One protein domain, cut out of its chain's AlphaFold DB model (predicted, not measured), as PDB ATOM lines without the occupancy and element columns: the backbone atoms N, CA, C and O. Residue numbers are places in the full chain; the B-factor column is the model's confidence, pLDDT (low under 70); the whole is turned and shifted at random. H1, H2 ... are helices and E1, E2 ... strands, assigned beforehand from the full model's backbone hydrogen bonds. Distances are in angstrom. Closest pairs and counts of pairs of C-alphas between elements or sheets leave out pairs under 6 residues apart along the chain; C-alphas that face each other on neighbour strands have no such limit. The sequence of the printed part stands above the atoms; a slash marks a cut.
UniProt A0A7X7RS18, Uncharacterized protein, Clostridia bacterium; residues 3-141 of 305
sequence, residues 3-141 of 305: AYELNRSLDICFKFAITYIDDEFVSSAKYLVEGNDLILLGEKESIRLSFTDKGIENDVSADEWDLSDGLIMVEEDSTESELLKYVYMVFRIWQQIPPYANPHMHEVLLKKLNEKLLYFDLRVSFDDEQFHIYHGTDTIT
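This is residues 3 to 141 of the 305 residues of an uncharacterized protein of Clostridia bacterium (UniProt A0A7X7RS18). Helix H2 runs through the middle of the domain, between a larger part, the strongly twisted sheet E1 to E5 with H1 crossing one face over E2, and a smaller part, the helix H3 beside the edge of the small sheet E6 to E8. A long stretch without named elements, residues 60 to 78, leads from the large sheet back to H2. The printed part has 139 residues, with three named helices and eight named strands in the order E1 H1 E2 E3 E4 E5 H2 H3 E6 E7 E8. Both sheets, in the orders E1 E2 E3 E4 E5 and E6 E7 E8, are antiparallel, and the class is mixed, helices and strands. The whole is compact, with a radius of gyration of the C-alphas of 14.8 A and spans of 38 by 33 by 27 A.

E1, residues 3 to 5, begins with C-alpha 3 at (-0.779, 29.544, -40.502). H1, residues 8 to 21, is 20.5 A long. E2, residues 27 to 34, 18.2 A long, bends by 61 degrees at residue 30. E3, residues 37 to 42, measures 15.5 A; E4 is residues 46 to 50 and E5 residues 56 to 59. H2, residues 79 to 94, starts with C-alpha 79 at (3.541, 14.140, -44.820) and is 23.0 A long. H3, residues 103 to 120, is 25.8 A long. E6, residues 122 to 127, and E7, residues 130 to 135, measure 17.0 A and 16.5 A. E8, residues 138 to 140, ends with C-alpha 140 at (-9.625, 14.667, -34.554).

E1 and E2 are antiparallel neighbours, with N 4 and O 31 2.9 A apart. E2 E3 E4 E5 form a meander, each strand the antiparallel neighbour of the one before; N 39 and O 32, N 40 and O 47, and N 48 and O 57 are each 2.8 A apart. H1 is on this sheet at a height of 9.0 A, only just over E2 alone, and runs across the strands. The sheet with H1 and H2 makes two layers, helices on one face of a sheet. H1 and H2 only just touch, with 3 pairs of C-alphas within 8 A, the closest Leu 10 and Lys 85 at 7.4 A; they run the same way at a shallow tilt of 17 degrees. H2 and H3 form a helical hairpin and touch, the closest C-alphas being Glu 82 and Leu 113 at 6.8 A; they run opposite ways at a shallow tilt of 32 degrees, only just short of steep. H2 is also on the sheet E6 E7 E8, again two layers, and H3 stands at that sheet's level, its closest C-alphas to E6 being Asn 114 and Arg 123 at 5.6 A. E6 E7 E8 are a second meander, with N 134 and O 123 2.8 A apart and N 140 and O 133 2.9 A apart. H3 is apart from H1. Every O i to N i+4 pair is within hydrogen-bond range in H2, against 9 of 10 in H1 and 12 of 14 in H3.

The two C-alphas farthest apart, those of Ser 68 and His 104, are 42.1 A apart. The printed part has no cut. The link from E5 to H2 is long, 19 residues, and its residues 72 to 73 pair, parallel, with residues 4 to 5 of E1. The mean pLDDT of the printed part is 88.7, and no printed residue is under 70.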
ATOM      1  N   ALA A   3      -1.048  28.719 -39.332       87.81
ATOM      2  CA  ALA A   3      -0.779  29.544 -40.502       87.81
ATOM      3  C   ALA A   3       0.393  28.978 -41.308       87.81
ATOM      4  O   ALA A   3       1.449  28.665 -40.748       87.81
ATOM      5  N   TYR A   4       0.224  28.849 -42.622       87.88
ATOM      6  CA  TYR A   4       1.257  28.283 -43.479       87.88
ATOM      7  C   TYR A   4       1.307  28.883 -44.880       87.88
ATOM      8  O   TYR A   4       0.340  29.434 -45.408       87.88
ATOM      9  N   GLU A   5       2.477  28.729 -45.490       86.19
ATOM     10  CA  GLU A   5       2.687  28.929 -46.919       86.19
ATOM     11  C   GLU A   5       2.751  27.561 -47.597       86.19
ATOM     12  O   GLU A   5       3.284  26.590 -47.045       86.19
ATOM     13  N   LEU A   6       2.173  27.469 -48.794       81.12
ATOM     14  CA  LEU A   6       2.240  26.266 -49.615       81.12
ATOM     15  C   LEU A   6       3.393  26.352 -50.601       81.12
ATOM     16  O   LEU A   6       3.725  27.420 -51.117       81.12
ATOM     17  N   ASN A   7       3.998  25.206 -50.906       80.25
ATOM     18  CA  ASN A   7       4.936  25.147 -52.014       80.25
ATOM     19  C   ASN A   7       4.234  25.546 -53.328       80.25
ATOM     20  O   ASN A   7       3.013  25.442 -53.483       80.25
ATOM     21  N   ARG A   8       5.030  25.984 -54.306       79.75
ATOM     22  CA  ARG A   8       4.522  26.555 -55.558       79.75
ATOM     23  C   ARG A   8       3.587  25.613 -56.322       79.75
ATOM     24  O   ARG A   8       2.666  26.088 -56.979       79.75
ATOM     25  N   SER A   9       3.836  24.303 -56.294       78.62
ATOM     26  CA  SER A   9       3.010  23.346 -57.037       78.62
ATOM     27  C   SER A   9       1.616  23.230 -56.421       78.62
ATOM     28  O   SER A   9       0.620  23.267 -57.147       78.62
ATOM     29  N   LEU A  10       1.533  23.167 -55.090       77.62
ATOM     30  CA  LEU A  10       0.266  23.065 -54.380       77.62
ATOM     31  C   LEU A  10      -0.515  24.385 -54.407       77.62
ATOM     32  O   LEU A  10      -1.718  24.359 -54.657       77.62
ATOM     33  N   ASP A  11       0.168  25.525 -54.271       81.25
ATOM     34  CA  ASP A  11      -0.436  26.860 -54.398       81.25
ATOM     35  C   ASP A  11      -1.138  27.054 -55.753       81.25
ATOM     36  O   ASP A  11      -2.302  27.451 -55.812       81.25
ATOM     37  N   ILE A  12      -0.482  26.669 -56.858       82.44
ATOM     38  CA  ILE A  12      -1.087  26.722 -58.199       82.44
ATOM     39  C   ILE A  12      -2.360  25.866 -58.273       82.44
ATOM     40  O   ILE A  12      -3.343  26.284 -58.891       82.44
ATOM     41  N   CYS A  13      -2.359  24.680 -57.658       81.38
ATOM     42  CA  CYS A  13      -3.528  23.798 -57.665       81.38
ATOM     43  C   CYS A  13      -4.703  24.438 -56.917       81.38
ATOM     44  O   CYS A  13      -5.814  24.503 -57.449       81.38
ATOM     45  N   PHE A  14      -4.458  24.947 -55.710       81.00
ATOM     46  CA  PHE A  14      -5.485  25.624 -54.922       81.00
ATOM     47  C   PHE A  14      -6.031  26.852 -55.643       81.00
ATOM     48  O   PHE A  14      -7.244  26.960 -55.815       81.00
ATOM     49  N   LYS A  15      -5.149  27.705 -56.172       81.69
ATOM     50  CA  LYS A  15      -5.538  28.883 -56.950       81.69
ATOM     51  C   LYS A  15      -6.466  28.528 -58.111       81.69
ATOM     52  O   LYS A  15      -7.494  29.169 -58.277       81.69
ATOM     53  N   PHE A  16      -6.145  27.485 -58.880       82.88
ATOM     54  CA  PHE A  16      -6.981  27.061 -60.008       82.88
ATOM     55  C   PHE A  16      -8.393  26.634 -59.579       82.88
ATOM     56  O   PHE A  16      -9.359  26.954 -60.266       82.88
ATOM     57  N   ALA A  17      -8.524  25.922 -58.456       81.00
ATOM     58  CA  ALA A  17      -9.834  25.513 -57.952       81.00
ATOM     59  C   ALA A  17     -10.652  26.701 -57.440       81.00
ATOM     60  O   ALA A  17     -11.857  26.737 -57.647       81.00
ATOM     61  N   ILE A  18     -10.001  27.677 -56.812       82.00
ATOM     62  CA  ILE A  18     -10.687  28.870 -56.326       82.00
ATOM     63  C   ILE A  18     -11.148  29.767 -57.466       82.00
ATOM     64  O   ILE A  18     -12.289  30.197 -57.442       82.00
ATOM     65  N   THR A  19     -10.344  29.959 -58.515       81.44
ATOM     66  CA  THR A  19     -10.777  30.714 -59.706       81.44
ATOM     67  C   THR A  19     -11.991  30.080 -60.404       81.44
ATOM     68  O   THR A  19     -12.664  30.730 -61.197       81.44
ATOM     69  N   TYR A  20     -12.294  28.807 -60.125       79.44
ATOM     70  CA  TYR A  20     -13.526  28.163 -60.586       79.44
ATOM     71  C   TYR A  20     -14.766  28.588 -59.780       79.44
ATOM     72  O   TYR A  20     -15.881  28.524 -60.293       79.44
ATOM     73  N   ILE A  21     -14.576  28.978 -58.520       79.19
ATOM     74  CA  ILE A  21     -15.626  29.415 -57.592       79.19
ATOM     75  C   ILE A  21     -15.814  30.930 -57.681       79.19
ATOM     76  O   ILE A  21     -16.946  31.401 -57.736       79.19
ATOM     77  N   ASP A  22     -14.706  31.664 -57.727       84.62
ATOM     78  CA  ASP A  22     -14.649  33.119 -57.743       84.62
ATOM     79  C   ASP A  22     -13.478  33.582 -58.627       84.62
ATOM     80  O   ASP A  22     -12.304  33.365 -58.310       84.62
ATOM     81  N   ASP A  23     -13.798  34.196 -59.767       84.25
ATOM     82  CA  ASP A  23     -12.822  34.669 -60.747       84.25
ATOM     83  C   ASP A  23     -12.128  35.976 -60.336       84.25
ATOM     84  O   ASP A  23     -11.075  36.307 -60.896       84.25
ATOM     85  N   GLU A  24     -12.660  36.685 -59.336       86.56
ATOM     86  CA  GLU A  24     -12.070  37.903 -58.784       86.56
ATOM     87  C   GLU A  24     -11.073  37.624 -57.646       86.56
ATOM     88  O   GLU A  24     -10.312  38.524 -57.268       86.56
ATOM     89  N   PHE A  25     -11.005  36.385 -57.144       88.00
ATOM     90  CA  PHE A  25     -10.106  36.013 -56.053       88.00
ATOM     91  C   PHE A  25      -8.622  36.195 -56.412       88.00
ATOM     92  O   PHE A  25      -8.077  35.592 -57.346       88.00
ATOM     93  N   VAL A  26      -7.916  36.967 -55.582       88.00
ATOM     94  CA  VAL A  26      -6.468  37.189 -55.689       88.00
ATOM     95  C   VAL A  26      -5.761  36.548 -54.497       88.00
ATOM     96  O   VAL A  26      -5.739  37.114 -53.408       88.00
ATOM     97  N   SER A  27      -5.172  35.366 -54.712       87.56
ATOM     98  CA  SER A  27      -4.424  34.619 -53.685       87.56
ATOM     99  C   SER A  27      -3.227  35.406 -53.148       87.56
ATOM    100  O   SER A  27      -2.403  35.882 -53.931       87.56
ATOM    101  N   SER A  28      -3.074  35.426 -51.822       87.25
ATOM    102  CA  SER A  28      -1.861  35.893 -51.136       87.25
ATOM    103  C   SER A  28      -0.787  34.804 -50.957       87.25
ATOM    104  O   SER A  28       0.249  35.065 -50.349       87.25
ATOM    105  N   ALA A  29      -1.032  33.588 -51.468       85.38
ATOM    106  CA  ALA A  29      -0.226  32.375 -51.267       85.38
ATOM    107  C   ALA A  29      -0.081  31.928 -49.795       85.38
ATOM    108  O   ALA A  29       0.796  31.126 -49.462       85.38
ATOM    109  N   LYS A  30      -0.965  32.417 -48.920       89.62
ATOM    110  CA  LYS A  30      -1.035  32.068 -47.499       89.62
ATOM    111  C   LYS A  30      -2.346  31.371 -47.182       89.62
ATOM    112  O   LYS A  30      -3.381  31.638 -47.795       89.62
ATOM    113  N   TYR A  31      -2.281  30.484 -46.203       91.31
ATOM    114  CA  TYR A  31      -3.359  29.570 -45.873       91.31
ATOM    115  C   TYR A  31      -3.443  29.405 -44.359       91.31
ATOM    116  O   TYR A  31      -2.418  29.421 -43.671       91.31
ATOM    117  N   LEU A  32      -4.658  29.223 -43.851       92.12
ATOM    118  CA  LEU A  32      -4.911  28.891 -42.454       92.12
ATOM    119  C   LEU A  32      -5.667  27.572 -42.368       92.12
ATOM    120  O   LEU A  32      -6.560  27.308 -43.169       92.12
ATOM    121  N   VAL A  33      -5.340  26.772 -41.361       92.69
ATOM    122  CA  VAL A  33      -6.192  25.669 -40.919       92.69
ATOM    123  C   VAL A  33      -6.691  25.981 -39.512       92.69
ATOM    124  O   VAL A  33      -5.894  26.197 -38.591       92.69
ATOM    125  N   GLU A  34      -8.012  26.011 -39.356       93.25
ATOM    126  CA  GLU A  34      -8.715  26.258 -38.097       93.25
ATOM    127  C   GLU A  34      -9.719  25.126 -37.866       93.25
ATOM    128  O   GLU A  34     -10.743  25.023 -38.535       93.25
ATOM    129  N   GLY A  35      -9.414  24.216 -36.943       94.56
ATOM    130  CA  GLY A  35     -10.199  22.999 -36.768       94.56
ATOM    131  C   GLY A  35     -10.262  22.170 -38.057       94.56
ATOM    132  O   GLY A  35      -9.262  21.576 -38.466       94.56
ATOM    133  N   ASN A  36     -11.455  22.086 -38.651       94.25
ATOM    134  CA  ASN A  36     -11.719  21.394 -39.918       94.25
ATOM    135  C   ASN A  36     -11.848  22.351 -41.105       94.25
ATOM    136  O   ASN A  36     -12.176  21.909 -42.205       94.25
ATOM    137  N   ASP A  37     -11.593  23.635 -40.894       93.75
ATOM    138  CA  ASP A  37     -11.722  24.639 -41.928       93.75
ATOM    139  C   ASP A  37     -10.361  24.925 -42.544       93.75
ATOM    140  O   ASP A  37      -9.342  25.032 -41.853       93.75
ATOM    141  N   LEU A  38     -10.362  25.064 -43.864       92.69
ATOM    142  CA  LEU A  38      -9.226  25.515 -44.643       92.69
ATOM    143  C   LEU A  38      -9.541  26.896 -45.212       92.69
ATOM    144  O   LEU A  38     -10.457  27.037 -46.015       92.69
ATOM    145  N   ILE A  39      -8.769  27.901 -44.819       93.06
ATOM    146  CA  ILE A  39      -8.974  29.293 -45.219       93.06
ATOM    147  C   ILE A  39      -7.860  29.694 -46.181       93.06
ATOM    148  O   ILE A  39      -6.674  29.617 -45.856       93.06
ATOM    149  N   LEU A  40      -8.246  30.119 -47.377       92.38
ATOM    150  CA  LEU A  40      -7.354  30.611 -48.414       92.38
ATOM    151  C   LEU A  40      -7.333  32.129 -48.341       92.38
ATOM    152  O   LEU A  40      -8.339  32.774 -48.632       92.38
ATOM    153  N   LEU A  41      -6.195  32.693 -47.946       92.62
ATOM    154  CA  LEU A  41      -6.095  34.125 -47.704       92.62
ATOM    155  C   LEU A  41      -5.968  34.877 -49.027       92.62
ATOM    156  O   LEU A  41      -4.992  34.688 -49.764       92.62
ATOM    157  N   GLY A  42      -6.932  35.744 -49.321       90.94
ATOM    158  CA  GLY A  42      -6.909  36.609 -50.500       90.94
ATOM    159  C   GLY A  42      -6.668  38.075 -50.151       90.94
ATOM    160  O   GLY A  42      -6.863  38.512 -49.018       90.94
ATOM    161  N   GLU A  43      -6.212  38.851 -51.137       89.25
ATOM    162  CA  GLU A  43      -5.878  40.271 -50.942       89.25
ATOM    163  C   GLU A  43      -7.093  41.126 -50.557       89.25
ATOM    164  O   GLU A  43      -6.947  42.077 -49.796       89.25
ATOM    165  N   LYS A  44      -8.280  40.810 -51.092       89.62
ATOM    166  CA  LYS A  44      -9.525  41.563 -50.849       89.62
ATOM    167  C   LYS A  44     -10.522  40.829 -49.965       89.62
ATOM    168  O   LYS A  44     -11.237  41.466 -49.205       89.62
ATOM    169  N   GLU A  45     -10.585  39.515 -50.102       92.25
ATOM    170  CA  GLU A  45     -11.418  38.626 -49.304       92.25
ATOM    171  C   GLU A  45     -10.739  37.263 -49.247       92.25
ATOM    172  O   GLU A  45      -9.994  36.896 -50.161       92.25
ATOM    173  N   SER A  46     -10.961  36.537 -48.160       93.56
ATOM    174  CA  SER A  46     -10.482  35.165 -48.020       93.56
ATOM    175  C   SER A  46     -11.620  34.193 -48.286       93.56
ATOM    176  O   SER A  46     -12.790  34.550 -48.185       93.56
ATOM    177  N   ILE A  47     -11.287  32.951 -48.621       92.56
ATOM    178  CA  ILE A  47     -12.285  31.905 -48.855       92.56
ATOM    179  C   ILE A  47     -12.101  30.808 -47.818       92.56
ATOM    180  O   ILE A  47     -11.045  30.176 -47.757       92.56
ATOM    181  N   ARG A  48     -13.139  30.575 -47.016       93.06
ATOM    182  CA  ARG A  48     -13.209  29.507 -46.022       93.06
ATOM    183  C   ARG A  48     -13.882  28.284 -46.627       93.06
ATOM    184  O   ARG A  48     -14.994  28.353 -47.143       93.06
ATOM    185  N   LEU A  49     -13.197  27.151 -46.532       91.44
ATOM    186  CA  LEU A  49     -13.684  25.838 -46.927       91.44
ATOM    187  C   LEU A  49     -13.939  25.021 -45.662       91.44
ATOM    188  O   LEU A  49     -12.983  24.602 -45.009       91.44
ATOM    189  N   SER A  50     -15.203  24.779 -45.324       92.06
ATOM    190  CA  SER A  50     -15.549  23.984 -44.143       92.06
ATOM    191  C   SER A  50     -15.720  22.515 -44.514       92.06
ATOM    192  O   SER A  50     -16.552  22.143 -45.344       92.06
ATOM    193  N   PHE A  51     -14.944  21.645 -43.867       90.44
ATOM    194  CA  PHE A  51     -15.077  20.193 -44.031       90.44
ATOM    195  C   PHE A  51     -16.133  19.586 -43.103       90.44
ATOM    196  O   PHE A  51     -16.415  18.392 -43.192       90.44
ATOM    197  N   THR A  52     -16.741  20.401 -42.238       88.50
ATOM    198  CA  THR A  52     -17.811  19.966 -41.334       88.50
ATOM    199  C   THR A  52     -19.159  19.922 -42.053       88.50
ATOM    200  O   THR A  52     -19.911  18.961 -41.909       88.50
ATOM    201  N   ASP A  53     -19.457  20.947 -42.850       89.38
ATOM    202  CA  ASP A  53     -20.729  21.112 -43.570       89.38
ATOM    203  C   ASP A  53     -20.574  21.160 -45.098       89.38
ATOM    204  O   ASP A  53     -21.574  21.221 -45.814       89.38
ATOM    205  N   LYS A  54     -19.334  21.059 -45.602       90.12
ATOM    206  CA  LYS A  54     -18.979  21.131 -47.031       90.12
ATOM    207  C   LYS A  54     -19.274  22.502 -47.649       90.12
ATOM    208  O   LYS A  54     -19.424  22.605 -48.869       90.12
ATOM    209  N   GLY A  55     -19.384  23.532 -46.814       88.81
ATOM    210  CA  GLY A  55     -19.656  24.901 -47.214       88.81
ATOM    211  C   GLY A  55     -18.438  25.612 -47.797       88.81
ATOM    212  O   GLY A  55     -17.284  25.258 -47.537       88.81
ATOM    213  N   ILE A  56     -18.734  26.639 -48.592       91.00
ATOM    214  CA  ILE A  56     -17.781  27.662 -49.014       91.00
ATOM    215  C   ILE A  56     -18.356  28.996 -48.563       91.00
ATOM    216  O   ILE A  56     -19.499  29.314 -48.893       91.00
ATOM    217  N   GLU A  57     -17.562  29.764 -47.832       92.38
ATOM    218  CA  GLU A  57     -17.953  31.078 -47.334       92.38
ATOM    219  C   GLU A  57     -16.840  32.091 -47.588       92.38
ATOM    220  O   GLU A  57     -15.652  31.750 -47.562       92.38
ATOM    221  N   ASN A  58     -17.228  33.343 -47.827       91.94
ATOM    222  CA  ASN A  58     -16.276  34.444 -47.872       91.94
ATOM    223  C   ASN A  58     -15.940  34.858 -46.441       91.94
ATOM    224  O   ASN A  58     -16.810  34.914 -45.569       91.94
ATOM    225  N   ASP A  59     -14.675  35.165 -46.224       92.56
ATOM    226  CA  ASP A  59     -14.107  35.572 -44.948       92.56
ATOM    227  C   ASP A  59     -13.314  36.878 -45.145       92.56
ATOM    228  O   ASP A  59     -13.140  37.370 -46.267       92.56
ATOM    229  N   VAL A  60     -12.838  37.464 -44.050       92.44
ATOM    230  CA  VAL A  60     -12.114  38.742 -44.061       92.44
ATOM    231  C   VAL A  60     -10.829  38.672 -44.891       92.44
ATOM    232  O   VAL A  60     -10.259  37.598 -45.108       92.44
ATOM    233  N   SER A  61     -10.354  39.816 -45.377       91.38
ATOM    234  CA  SER A  61      -9.126  39.913 -46.173       91.38
ATOM    235  C   SER A  61      -7.882  39.475 -45.395       91.38
ATOM    236  O   SER A  61      -7.846  39.467 -44.165       91.38
ATOM    237  N   ALA A  62      -6.822  39.114 -46.122       89.38
ATOM    238  CA  ALA A  62      -5.579  38.611 -45.538       89.38
ATOM    239  C   ALA A  62      -4.904  39.569 -44.532       89.38
ATOM    240  O   ALA A  62      -4.152  39.106 -43.678       89.38
ATOM    241  N   ASP A  63      -5.123  40.881 -44.642       90.62
ATOM    242  CA  ASP A  63      -4.557  41.906 -43.753       90.62
ATOM    243  C   ASP A  63      -5.304  42.054 -42.419       90.62
ATOM    244  O   ASP A  63      -4.751  42.629 -41.480       90.62
ATOM    245  N   GLU A  64      -6.514  41.504 -42.310       90.50
ATOM    246  CA  GLU A  64      -7.281  41.465 -41.061       90.50
ATOM    247  C   GLU A  64      -6.885  40.286 -40.153       90.50
ATOM    248  O   GLU A  64      -7.215  40.276 -38.965       90.50
ATOM    249  N   TRP A  65      -6.137  39.311 -40.680       89.06
ATOM    250  CA  TRP A  65      -5.662  38.156 -39.919       89.06
ATOM    251  C   TRP A  65      -4.368  38.456 -39.153       89.06
ATOM    252  O   TRP A  65      -3.367  38.901 -39.721       89.06
ATOM    253  N   ASP A  66      -4.351  38.130 -37.858       86.31
ATOM    254  CA  ASP A  66      -3.135  38.175 -37.045       86.31
ATOM    255  C   ASP A  66      -2.274  36.925 -37.291       86.31
ATOM    256  O   ASP A  66      -2.578  35.828 -36.825       86.31
ATOM    257  N   LEU A  67      -1.188  37.103 -38.046       85.38
ATOM    258  CA  LEU A  67      -0.209  36.056 -38.368       85.38
ATOM    259  C   LEU A  67       1.085  36.189 -37.546       85.38
ATOM    260  O   LEU A  67       2.143  35.715 -37.969       85.38
ATOM    261  N   SER A  68       1.037  36.883 -36.406       76.62
ATOM    262  CA  SER A  68       2.224  37.191 -35.596       76.62
ATOM    263  C   SER A  68       2.931  35.961 -35.017       76.62
ATOM    264  O   SER A  68       4.150  36.007 -34.834       76.62
ATOM    265  N   ASP A  69       2.218  34.847 -34.832       73.44
ATOM    266  CA  ASP A  69       2.782  33.556 -34.403       73.44
ATOM    267  C   ASP A  69       3.692  32.896 -35.466       73.44
ATOM    268  O   ASP A  69       4.379  31.908 -35.190       73.44
ATOM    269  N   GLY A  70       3.765  33.484 -36.665       77.81
ATOM    270  CA  GLY A  70       4.654  33.083 -37.747       77.81
ATOM    271  C   GLY A  70       4.010  32.117 -38.743       77.81
ATOM    272  O   GLY A  70       3.068  31.389 -38.439       77.81
ATOM    273  N   LEU A  71       4.544  32.114 -39.967       84.00
ATOM    274  CA  LEU A  71       4.116  31.224 -41.044       84.00
ATOM    275  C   LEU A  71       4.998  29.981 -41.076       84.00
ATOM    276  O   LEU A  71       6.227  30.074 -41.117       84.00
ATOM    277  N   ILE A  72       4.370  28.808 -41.085       84.81
ATOM    278  CA  ILE A  72       5.076  27.542 -41.263       84.81
ATOM    279  C   ILE A  72       5.153  27.233 -42.756       84.81
ATOM    280  O   ILE A  72       4.144  27.203 -43.451       84.81
ATOM    281  N   MET A  73       6.353  26.970 -43.263       82.94
ATOM    282  CA  MET A  73       6.513  26.513 -44.639       82.94
ATOM    283  C   MET A  73       6.249  25.004 -44.713       82.94
ATOM    284  O   MET A  73       6.983  24.223 -44.108       82.94
ATOM    285  N   VAL A  74       5.223  24.588 -45.459       83.25
ATOM    286  CA  VAL A  74       4.994  23.174 -45.792       83.25
ATOM    287  C   VAL A  74       5.965  22.738 -46.893       83.25
ATOM    288  O   VAL A  74       5.887  23.203 -48.033       83.25
ATOM    289  N   GLU A  75       6.890  21.841 -46.550       83.44
ATOM    290  CA  GLU A  75       7.884  21.304 -47.484       83.44
ATOM    291  C   GLU A  75       7.229  20.483 -48.608       83.44
ATOM    292  O   GLU A  75       6.140  19.921 -48.473       83.44
ATOM    293  N   GLU A  76       7.879  20.432 -49.771       81.75
ATOM    294  CA  GLU A  76       7.432  19.560 -50.856       81.75
ATOM    295  C   GLU A  76       7.641  18.090 -50.473       81.75
ATOM    296  O   GLU A  76       8.641  17.732 -49.858       81.75
ATOM    297  N   ASP A  77       6.657  17.253 -50.808       83.50
ATOM    298  CA  ASP A  77       6.628  15.811 -50.519       83.50
ATOM    299  C   ASP A  77       6.681  15.417 -49.029       83.50
ATOM    300  O   ASP A  77       6.865  14.239 -48.704       83.50
ATOM    301  N   SER A  78       6.441  16.371 -48.123       88.81
ATOM    302  CA  SER A  78       6.256  16.097 -46.696       88.81
ATOM    303  C   SER A  78       4.919  15.402 -46.411       88.81
ATOM    304  O   SER A  78       3.989  15.424 -47.231       88.81
ATOM    305  N   THR A  79       4.794  14.793 -45.229       91.31
ATOM    306  CA  THR A  79       3.541  14.140 -44.820       91.31
ATOM    307  C   THR A  79       2.399  15.157 -44.710       91.31
ATOM    308  O   THR A  79       1.276  14.870 -45.130       91.31
ATOM    309  N   GLU A  80       2.679  16.372 -44.227       91.69
ATOM    310  CA  GLU A  80       1.721  17.484 -44.185       91.69
ATOM    311  C   GLU A  80       1.263  17.876 -45.590       91.69
ATOM    312  O   GLU A  80       0.066  18.047 -45.827       91.69
ATOM    313  N   SER A  81       2.200  17.973 -46.541       90.12
ATOM    314  CA  SER A  81       1.889  18.288 -47.938       90.12
ATOM    315  C   SER A  81       0.939  17.257 -48.545       90.12
ATOM    316  O   SER A  81       0.005  17.615 -49.261       90.12
ATOM    317  N   GLU A  82       1.140  15.973 -48.251       92.19
ATOM    318  CA  GLU A  82       0.276  14.907 -48.759       92.19
ATOM    319  C   GLU A  82      -1.103  14.874 -48.105       92.19
ATOM    320  O   GLU A  82      -2.095  14.676 -48.814       92.19
ATOM    321  N   LEU A  83      -1.192  15.133 -46.798       94.69
ATOM    322  CA  LEU A  83      -2.479  15.294 -46.128       94.69
ATOM    323  C   LEU A  83      -3.257  16.471 -46.734       94.69
ATOM    324  O   LEU A  83      -4.418  16.307 -47.105       94.69
ATOM    325  N   LEU A  84      -2.611  17.624 -46.928       92.12
ATOM    326  CA  LEU A  84      -3.231  18.806 -47.535       92.12
ATOM    327  C   LEU A  84      -3.643  18.573 -48.997       92.12
ATOM    328  O   LEU A  84      -4.733  18.980 -49.400       92.12
ATOM    329  N   LYS A  85      -2.825  17.865 -49.792       90.62
ATOM    330  CA  LYS A  85      -3.186  17.427 -51.156       90.62
ATOM    331  C   LYS A  85      -4.445  16.557 -51.155       90.62
ATOM    332  O   LYS A  85      -5.279  16.679 -52.053       90.62
ATOM    333  N   TYR A  86      -4.587  15.679 -50.166       92.88
ATOM    334  CA  TYR A  86      -5.749  14.805 -50.049       92.88
ATOM    335  C   TYR A  86      -7.003  15.566 -49.593       92.88
ATOM    336  O   TYR A  86      -8.062  15.402 -50.196       92.88
ATOM    337  N   VAL A  87      -6.874  16.455 -48.604       91.75
ATOM    338  CA  VAL A  87      -7.930  17.388 -48.165       91.75
ATOM    339  C   VAL A  87      -8.442  18.214 -49.353       91.75
ATOM    340  O   VAL A  87      -9.642  18.266 -49.617       91.75
ATOM    341  N   TYR A  88      -7.534  18.767 -50.158       88.69
ATOM    342  CA  TYR A  88      -7.866  19.464 -51.401       88.69
ATOM    343  C   TYR A  88      -8.626  18.589 -52.408       88.69
ATOM    344  O   TYR A  88      -9.590  19.032 -53.032       88.69
ATOM    345  N   MET A  89      -8.209  17.334 -52.588       89.75
ATOM    346  CA  MET A  89      -8.893  16.405 -53.487       89.75
ATOM    347  C   MET A  89     -10.330  16.127 -53.027       89.75
ATOM    348  O   MET A  89     -11.238  16.151 -53.856       89.75
ATOM    349  N   VAL A  90     -10.538  15.896 -51.728       90.56
ATOM    350  CA  VAL A  90     -11.870  15.692 -51.131       90.56
ATOM    351  C   VAL A  90     -12.770  16.895 -51.390       90.56
ATOM    352  O   VAL A  90     -13.886  16.741 -51.885       90.56
ATOM    353  N   PHE A  91     -12.249  18.100 -51.158       88.62
ATOM    354  CA  PHE A  91     -12.961  19.339 -51.445       88.62
ATOM    355  C   PHE A  91     -13.446  19.407 -52.899       88.62
ATOM    356  O   PHE A  91     -14.619  19.664 -53.165       88.62
ATOM    357  N   ARG A  92     -12.570  19.108 -53.861       87.38
ATOM    358  CA  ARG A  92     -12.935  19.128 -55.283       87.38
ATOM    359  C   ARG A  92     -14.003  18.113 -55.649       87.38
ATOM    360  O   ARG A  92     -14.787  18.387 -56.553       87.38
ATOM    361  N   ILE A  93     -14.016  16.954 -54.992       88.44
ATOM    362  CA  ILE A  93     -15.055  15.941 -55.193       88.44
ATOM    363  C   ILE A  93     -16.404  16.502 -54.736       88.44
ATOM    364  O   ILE A  93     -17.355  16.480 -55.514       88.44
ATOM    365  N   TRP A  94     -16.475  17.072 -53.529       88.75
ATOM    366  CA  TRP A  94     -17.711  17.664 -53.008       88.75
ATOM    367  C   TRP A  94     -18.223  18.830 -53.856       88.75
ATOM    368  O   TRP A  94     -19.419  18.896 -54.131       88.75
ATOM    369  N   GLN A  95     -17.326  19.697 -54.330       86.50
ATOM    370  CA  GLN A  95     -17.679  20.861 -55.154       86.50
ATOM    371  C   GLN A  95     -17.751  20.564 -56.658       86.50
ATOM    372  O   GLN A  95     -17.996  21.460 -57.463       86.50
ATOM    373  N   GLN A  96     -17.521  19.312 -57.063       87.12
ATOM    374  CA  GLN A  96     -17.526  18.875 -58.462       87.12
ATOM    375  C   GLN A  96     -16.563  19.672 -59.371       87.12
ATOM    376  O   GLN A  96     -16.854  19.908 -60.543       87.12
ATOM    377  N   ILE A  97     -15.389  20.059 -58.852       86.38
ATOM    378  CA  ILE A  97     -14.381  20.862 -59.571       86.38
ATOM    379  C   ILE A  97     -13.432  19.940 -60.364       86.38
ATOM    380  O   ILE A  97     -12.588  19.258 -59.764       86.38
ATOM    381  N   PRO A  98     -13.490  19.913 -61.710       82.12
ATOM    382  CA  PRO A  98     -12.690  19.000 -62.527       82.12
ATOM    383  C   PRO A  98     -11.209  19.411 -62.625       82.12
ATOM    384  O   PRO A  98     -10.878  20.587 -62.456       82.12
ATOM    385  N   PRO A  99     -10.285  18.474 -62.935       82.75
ATOM    386  CA  PRO A  99     -10.458  17.015 -62.918       82.75
ATOM    387  C   PRO A  99     -10.612  16.421 -61.504       82.75
ATOM    388  O   PRO A  99      -9.786  16.670 -60.631       82.75
ATOM    389  N   TYR A 100     -11.607  15.556 -61.308       77.06
ATOM    390  CA  TYR A 100     -11.740  14.742 -60.096       77.06
ATOM    391  C   TYR A 100     -10.999  13.407 -60.245       77.06
ATOM    392  O   TYR A 100     -10.904  12.839 -61.338       77.06
ATOM    393  N   ALA A 101     -10.471  12.889 -59.134       78.44
ATOM    394  CA  ALA A 101      -9.964  11.525 -59.092       78.44
ATOM    395  C   ALA A 101     -11.132  10.551 -59.311       78.44
ATOM    396  O   ALA A 101     -12.181  10.676 -58.686       78.44
ATOM    397  N   ASN A 102     -10.963   9.572 -60.202       86.25
ATOM    398  CA  ASN A 102     -11.908   8.463 -60.286       86.25
ATOM    399  C   ASN A 102     -11.834   7.602 -59.001       86.25
ATOM    400  O   ASN A 102     -10.822   7.668 -58.291       86.25
ATOM    401  N   PRO A 103     -12.852   6.767 -58.710       87.00
ATOM    402  CA  PRO A 103     -12.908   5.998 -57.463       87.00
ATOM    403  C   PRO A 103     -11.663   5.140 -57.201       87.00
ATOM    404  O   PRO A 103     -11.189   5.047 -56.073       87.00
ATOM    405  N   HIS A 104     -11.076   4.570 -58.258       88.50
ATOM    406  CA  HIS A 104      -9.865   3.765 -58.142       88.50
ATOM    407  C   HIS A 104      -8.636   4.601 -57.748       88.50
ATOM    408  O   HIS A 104      -7.885   4.220 -56.854       88.50
ATOM    409  N   MET A 105      -8.423   5.756 -58.388       87.19
ATOM    410  CA  MET A 105      -7.327   6.665 -58.035       87.19
ATOM    411  C   MET A 105      -7.483   7.193 -56.611       87.19
ATOM    412  O   MET A 105      -6.496   7.270 -55.883       87.19
ATOM    413  N   HIS A 106      -8.713   7.510 -56.212       89.25
ATOM    414  CA  HIS A 106      -9.034   7.939 -54.859       89.25
ATOM    415  C   HIS A 106      -8.626   6.880 -53.820       89.25
ATOM    416  O   HIS A 106      -7.885   7.186 -52.887       89.25
ATOM    417  N   GLU A 107      -9.015   5.617 -54.023       90.12
ATOM    418  CA  GLU A 107      -8.645   4.503 -53.140       90.12
ATOM    419  C   GLU A 107      -7.120   4.314 -53.042       90.12
ATOM    420  O   GLU A 107      -6.574   4.138 -51.951       90.12
ATOM    421  N   VAL A 108      -6.408   4.407 -54.171       91.31
ATOM    422  CA  VAL A 108      -4.941   4.288 -54.207       91.31
ATOM    423  C   VAL A 108      -4.262   5.422 -53.435       91.31
ATOM    424  O   VAL A 108      -3.311   5.166 -52.696       91.31
ATOM    425  N   LEU A 109      -4.726   6.664 -53.598       91.06
ATOM    426  CA  LEU A 109      -4.180   7.821 -52.886       91.06
ATOM    427  C   LEU A 109      -4.457   7.733 -51.384       91.06
ATOM    428  O   LEU A 109      -3.535   7.930 -50.594       91.06
ATOM    429  N   LEU A 110      -5.678   7.359 -50.994       94.56
ATOM    430  CA  LEU A 110      -6.049   7.176 -49.591       94.56
ATOM    431  C   LEU A 110      -5.200   6.095 -48.924       94.56
ATOM    432  O   LEU A 110      -4.722   6.275 -47.805       94.56
ATOM    433  N   LYS A 111      -4.982   4.971 -49.617       94.25
ATOM    434  CA  LYS A 111      -4.132   3.892 -49.114       94.25
ATOM    435  C   LYS A 111      -2.698   4.373 -48.885       94.25
ATOM    436  O   LYS A 111      -2.170   4.162 -47.799       94.25
ATOM    437  N   LYS A 112      -2.095   5.047 -49.869       93.50
ATOM    438  CA  LYS A 112      -0.725   5.580 -49.759       93.50
ATOM    439  C   LYS A 112      -0.586   6.605 -48.635       93.50
ATOM    440  O   LYS A 112       0.383   6.550 -47.885       93.50
ATOM    441  N   LEU A 113      -1.558   7.506 -48.500       94.81
ATOM    442  CA  LEU A 113      -1.581   8.478 -47.411       94.81
ATOM    443  C   LEU A 113      -1.646   7.767 -46.054       94.81
ATOM    444  O   LEU A 113      -0.834   8.041 -45.179       94.81
ATOM    445  N   ASN A 114      -2.561   6.806 -45.894       96.25
ATOM    446  CA  ASN A 114      -2.708   6.052 -44.649       96.25
ATOM    447  C   ASN A 114      -1.473   5.213 -44.294       96.25
ATOM    448  O   ASN A 114      -1.155   5.080 -43.117       96.25
ATOM    449  N   GLU A 115      -0.751   4.680 -45.283       92.56
ATOM    450  CA  GLU A 115       0.530   3.997 -45.051       92.56
ATOM    451  C   GLU A 115       1.565   4.931 -44.403       92.56
ATOM    452  O   GLU A 115       2.302   4.499 -43.517       92.56
ATOM    453  N   LYS A 116       1.594   6.215 -44.787       91.75
ATOM    454  CA  LYS A 116       2.475   7.215 -44.164       91.75
ATOM    455  C   LYS A 116       1.959   7.700 -42.815       91.75
ATOM    456  O   LYS A 116       2.725   7.781 -41.857       91.75
ATOM    457  N   LEU A 117       0.662   7.986 -42.724       93.50
ATOM    458  CA  LEU A 117       0.027   8.483 -41.503       93.50
ATOM    459  C   LEU A 117       0.090   7.484 -40.342       93.50
ATOM    460  O   LEU A 117       0.132   7.906 -39.188       93.50
ATOM    461  N   LEU A 118       0.204   6.182 -40.629       91.56
ATOM    462  CA  LEU A 118       0.375   5.144 -39.610       91.56
ATOM    463  C   LEU A 118       1.570   5.415 -38.682       91.56
ATOM    464  O   LEU A 118       1.502   5.127 -37.490       91.56
ATOM    465  N   TYR A 119       2.648   6.018 -39.196       88.62
ATOM    466  CA  TYR A 119       3.806   6.411 -38.388       88.62
ATOM    467  C   TYR A 119       3.448   7.416 -37.276       88.62
ATOM    468  O   TYR A 119       4.070   7.449 -36.211       88.62
ATOM    469  N   PHE A 120       2.413   8.218 -37.509       91.81
ATOM    470  CA  PHE A 120       1.910   9.239 -36.599       91.81
ATOM    471  C   PHE A 120       0.743   8.737 -35.735       91.81
ATOM    472  O   PHE A 120       0.193   9.518 -34.969       91.81
ATOM    473  N   ASP A 121       0.399   7.445 -35.823       94.25
ATOM    474  CA  ASP A 121      -0.835   6.862 -35.270       94.25
ATOM    475  C   ASP A 121      -2.111   7.538 -35.812       94.25
ATOM    476  O   ASP A 121      -3.144   7.620 -35.148       94.25
ATOM    477  N   LEU A 122      -2.017   8.051 -37.043       96.88
ATOM    478  CA  LEU A 122      -3.090   8.748 -37.733       96.88
ATOM    479  C   LEU A 122      -3.701   7.875 -38.826       96.88
ATOM    480  O   LEU A 122      -3.023   7.082 -39.485       96.88
ATOM    481  N   ARG A 123      -4.997   8.074 -39.069       97.44
ATOM    482  CA  ARG A 123      -5.713   7.459 -40.185       97.44
ATOM    483  C   ARG A 123      -6.766   8.401 -40.739       97.44
ATOM    484  O   ARG A 123      -7.577   8.935 -39.998       97.44
ATOM    485  N   VAL A 124      -6.817   8.521 -42.055       96.81
ATOM    486  CA  VAL A 124      -7.886   9.201 -42.782       96.81
ATOM    487  C   VAL A 124      -8.902   8.172 -43.273       96.81
ATOM    488  O   VAL A 124      -8.544   7.085 -43.743       96.81
ATOM    489  N   SER A 125     -10.182   8.523 -43.204       94.81
ATOM    490  CA  SER A 125     -11.245   7.852 -43.945       94.81
ATOM    491  C   SER A 125     -12.068   8.867 -44.714       94.81
ATOM    492  O   SER A 125     -12.371   9.944 -44.206       94.81
ATOM    493  N   PHE A 126     -12.475   8.479 -45.913       91.81
ATOM    494  CA  PHE A 126     -13.435   9.225 -46.699       91.81
ATOM    495  C   PHE A 126     -14.472   8.251 -47.243       91.81
ATOM    496  O   PHE A 126     -14.112   7.314 -47.960       91.81
ATOM    497  N   ASP A 127     -15.727   8.466 -46.876       84.50
ATOM    498  CA  ASP A 127     -16.867   7.992 -47.652       84.50
ATOM    499  C   ASP A 127     -17.445   9.185 -48.425       84.50
ATOM    500  O   ASP A 127     -17.132  10.333 -48.113       84.50
ATOM    501  N   ASP A 128     -18.239   8.931 -49.469       73.12
ATOM    502  CA  ASP A 128     -18.737   9.977 -50.380       73.12
ATOM    503  C   ASP A 128     -19.423  11.154 -49.646       73.12
ATOM    504  O   ASP A 128     -19.550  12.259 -50.191       73.12
ATOM    505  N   GLU A 129     -19.829  10.959 -48.387       80.06
ATOM    506  CA  GLU A 129     -20.481  11.963 -47.565       80.06
ATOM    507  C   GLU A 129     -19.629  12.514 -46.415       80.06
ATOM    508  O   GLU A 129     -19.937  13.611 -45.949       80.06
ATOM    509  N   GLN A 130     -18.590  11.827 -45.952       87.38
ATOM    510  CA  GLN A 130     -17.888  12.190 -44.726       87.38
ATOM    511  C   GLN A 130     -16.376  12.013 -44.839       87.38
ATOM    512  O   GLN A 130     -15.861  10.976 -45.253       87.38
ATOM    513  N   PHE A 131     -15.661  13.040 -44.389       92.94
ATOM    514  CA  PHE A 131     -14.216  13.033 -44.226       92.94
ATOM    515  C   PHE A 131     -13.888  13.014 -42.735       92.94
ATOM    516  O   PHE A 131     -14.288  13.919 -42.007       92.94
ATOM    517  N   HIS A 132     -13.144  12.002 -42.295       95.25
ATOM    518  CA  HIS A 132     -12.728  11.859 -40.900       95.25
ATOM    519  C   HIS A 132     -11.230  11.611 -40.807       95.25
ATOM    520  O   HIS A 132     -10.659  10.861 -41.606       95.25
ATOM    521  N   ILE A 133     -10.612  12.192 -39.783       97.25
ATOM    522  CA  ILE A 133      -9.249  11.873 -39.367       97.25
ATOM    523  C   ILE A 133      -9.317  11.277 -37.968       97.25
ATOM    524  O   ILE A 133      -9.987  11.810 -37.088       97.25
ATOM    525  N   TYR A 134      -8.622  10.168 -37.768       97.25
ATOM    526  CA  TYR A 134      -8.532   9.466 -36.501       97.25
ATOM    527  C   TYR A 134      -7.107   9.519 -35.970       97.25
ATOM    528  O   TYR A 134      -6.159   9.369 -36.743       97.25
ATOM    529  N   HIS A 135      -6.980   9.661 -34.655       96.62
ATOM    530  CA  HIS A 135      -5.769   9.360 -33.900       96.62
ATOM    531  C   HIS A 135      -6.108   8.231 -32.925       96.62
ATOM    532  O   HIS A 135      -6.922   8.404 -32.015       96.62
ATOM    533  N   GLY A 136      -5.585   7.031 -33.184       93.00
ATOM    534  CA  GLY A 136      -6.088   5.811 -32.552       93.00
ATOM    535  C   GLY A 136      -7.572   5.566 -32.873       93.00
ATOM    536  O   GLY A 136      -7.926   5.243 -34.008       93.00
ATOM    537  N   THR A 137      -8.448   5.695 -31.870       93.44
ATOM    538  CA  THR A 137      -9.911   5.542 -32.020       93.44
ATOM    539  C   THR A 137     -10.675   6.859 -32.065       93.44
ATOM    540  O   THR A 137     -11.861   6.852 -32.399       93.44
ATOM    541  N   ASP A 138     -10.027   7.968 -31.719       96.62
ATOM    542  CA  ASP A 138     -10.692   9.253 -31.545       96.62
ATOM    543  C   ASP A 138     -10.671  10.040 -32.849       96.62
ATOM    544  O   ASP A 138      -9.651  10.092 -33.538       96.62
ATOM    545  N   THR A 139     -11.799  10.660 -33.192       96.50
ATOM    546  CA  THR A 139     -11.871  11.580 -34.328       96.50
ATOM    547  C   THR A 139     -11.258  12.916 -33.930       96.50
ATOM    548  O   THR A 139     -11.614  13.486 -32.897       96.50
ATOM    549  N   ILE A 140     -10.345  13.411 -34.757       97.69
ATOM    550  CA  ILE A 140      -9.625  14.667 -34.554       97.69
ATOM    551  C   ILE A 140      -9.806  15.589 -35.759       97.69
ATOM    552  O   ILE A 140     -10.236  15.160 -36.831       97.69
ATOM    553  N   THR A 141      -9.469  16.862 -35.582       97.19
ATOM    554  CA  THR A 141      -9.561  17.853 -36.654       97.19
ATOM    555  C   THR A 141      -8.350  17.831 -37.591       97.19
ATOM    556  O   THR A 141      -7.294  17.284 -37.258       97.19
TER     557      THR A 141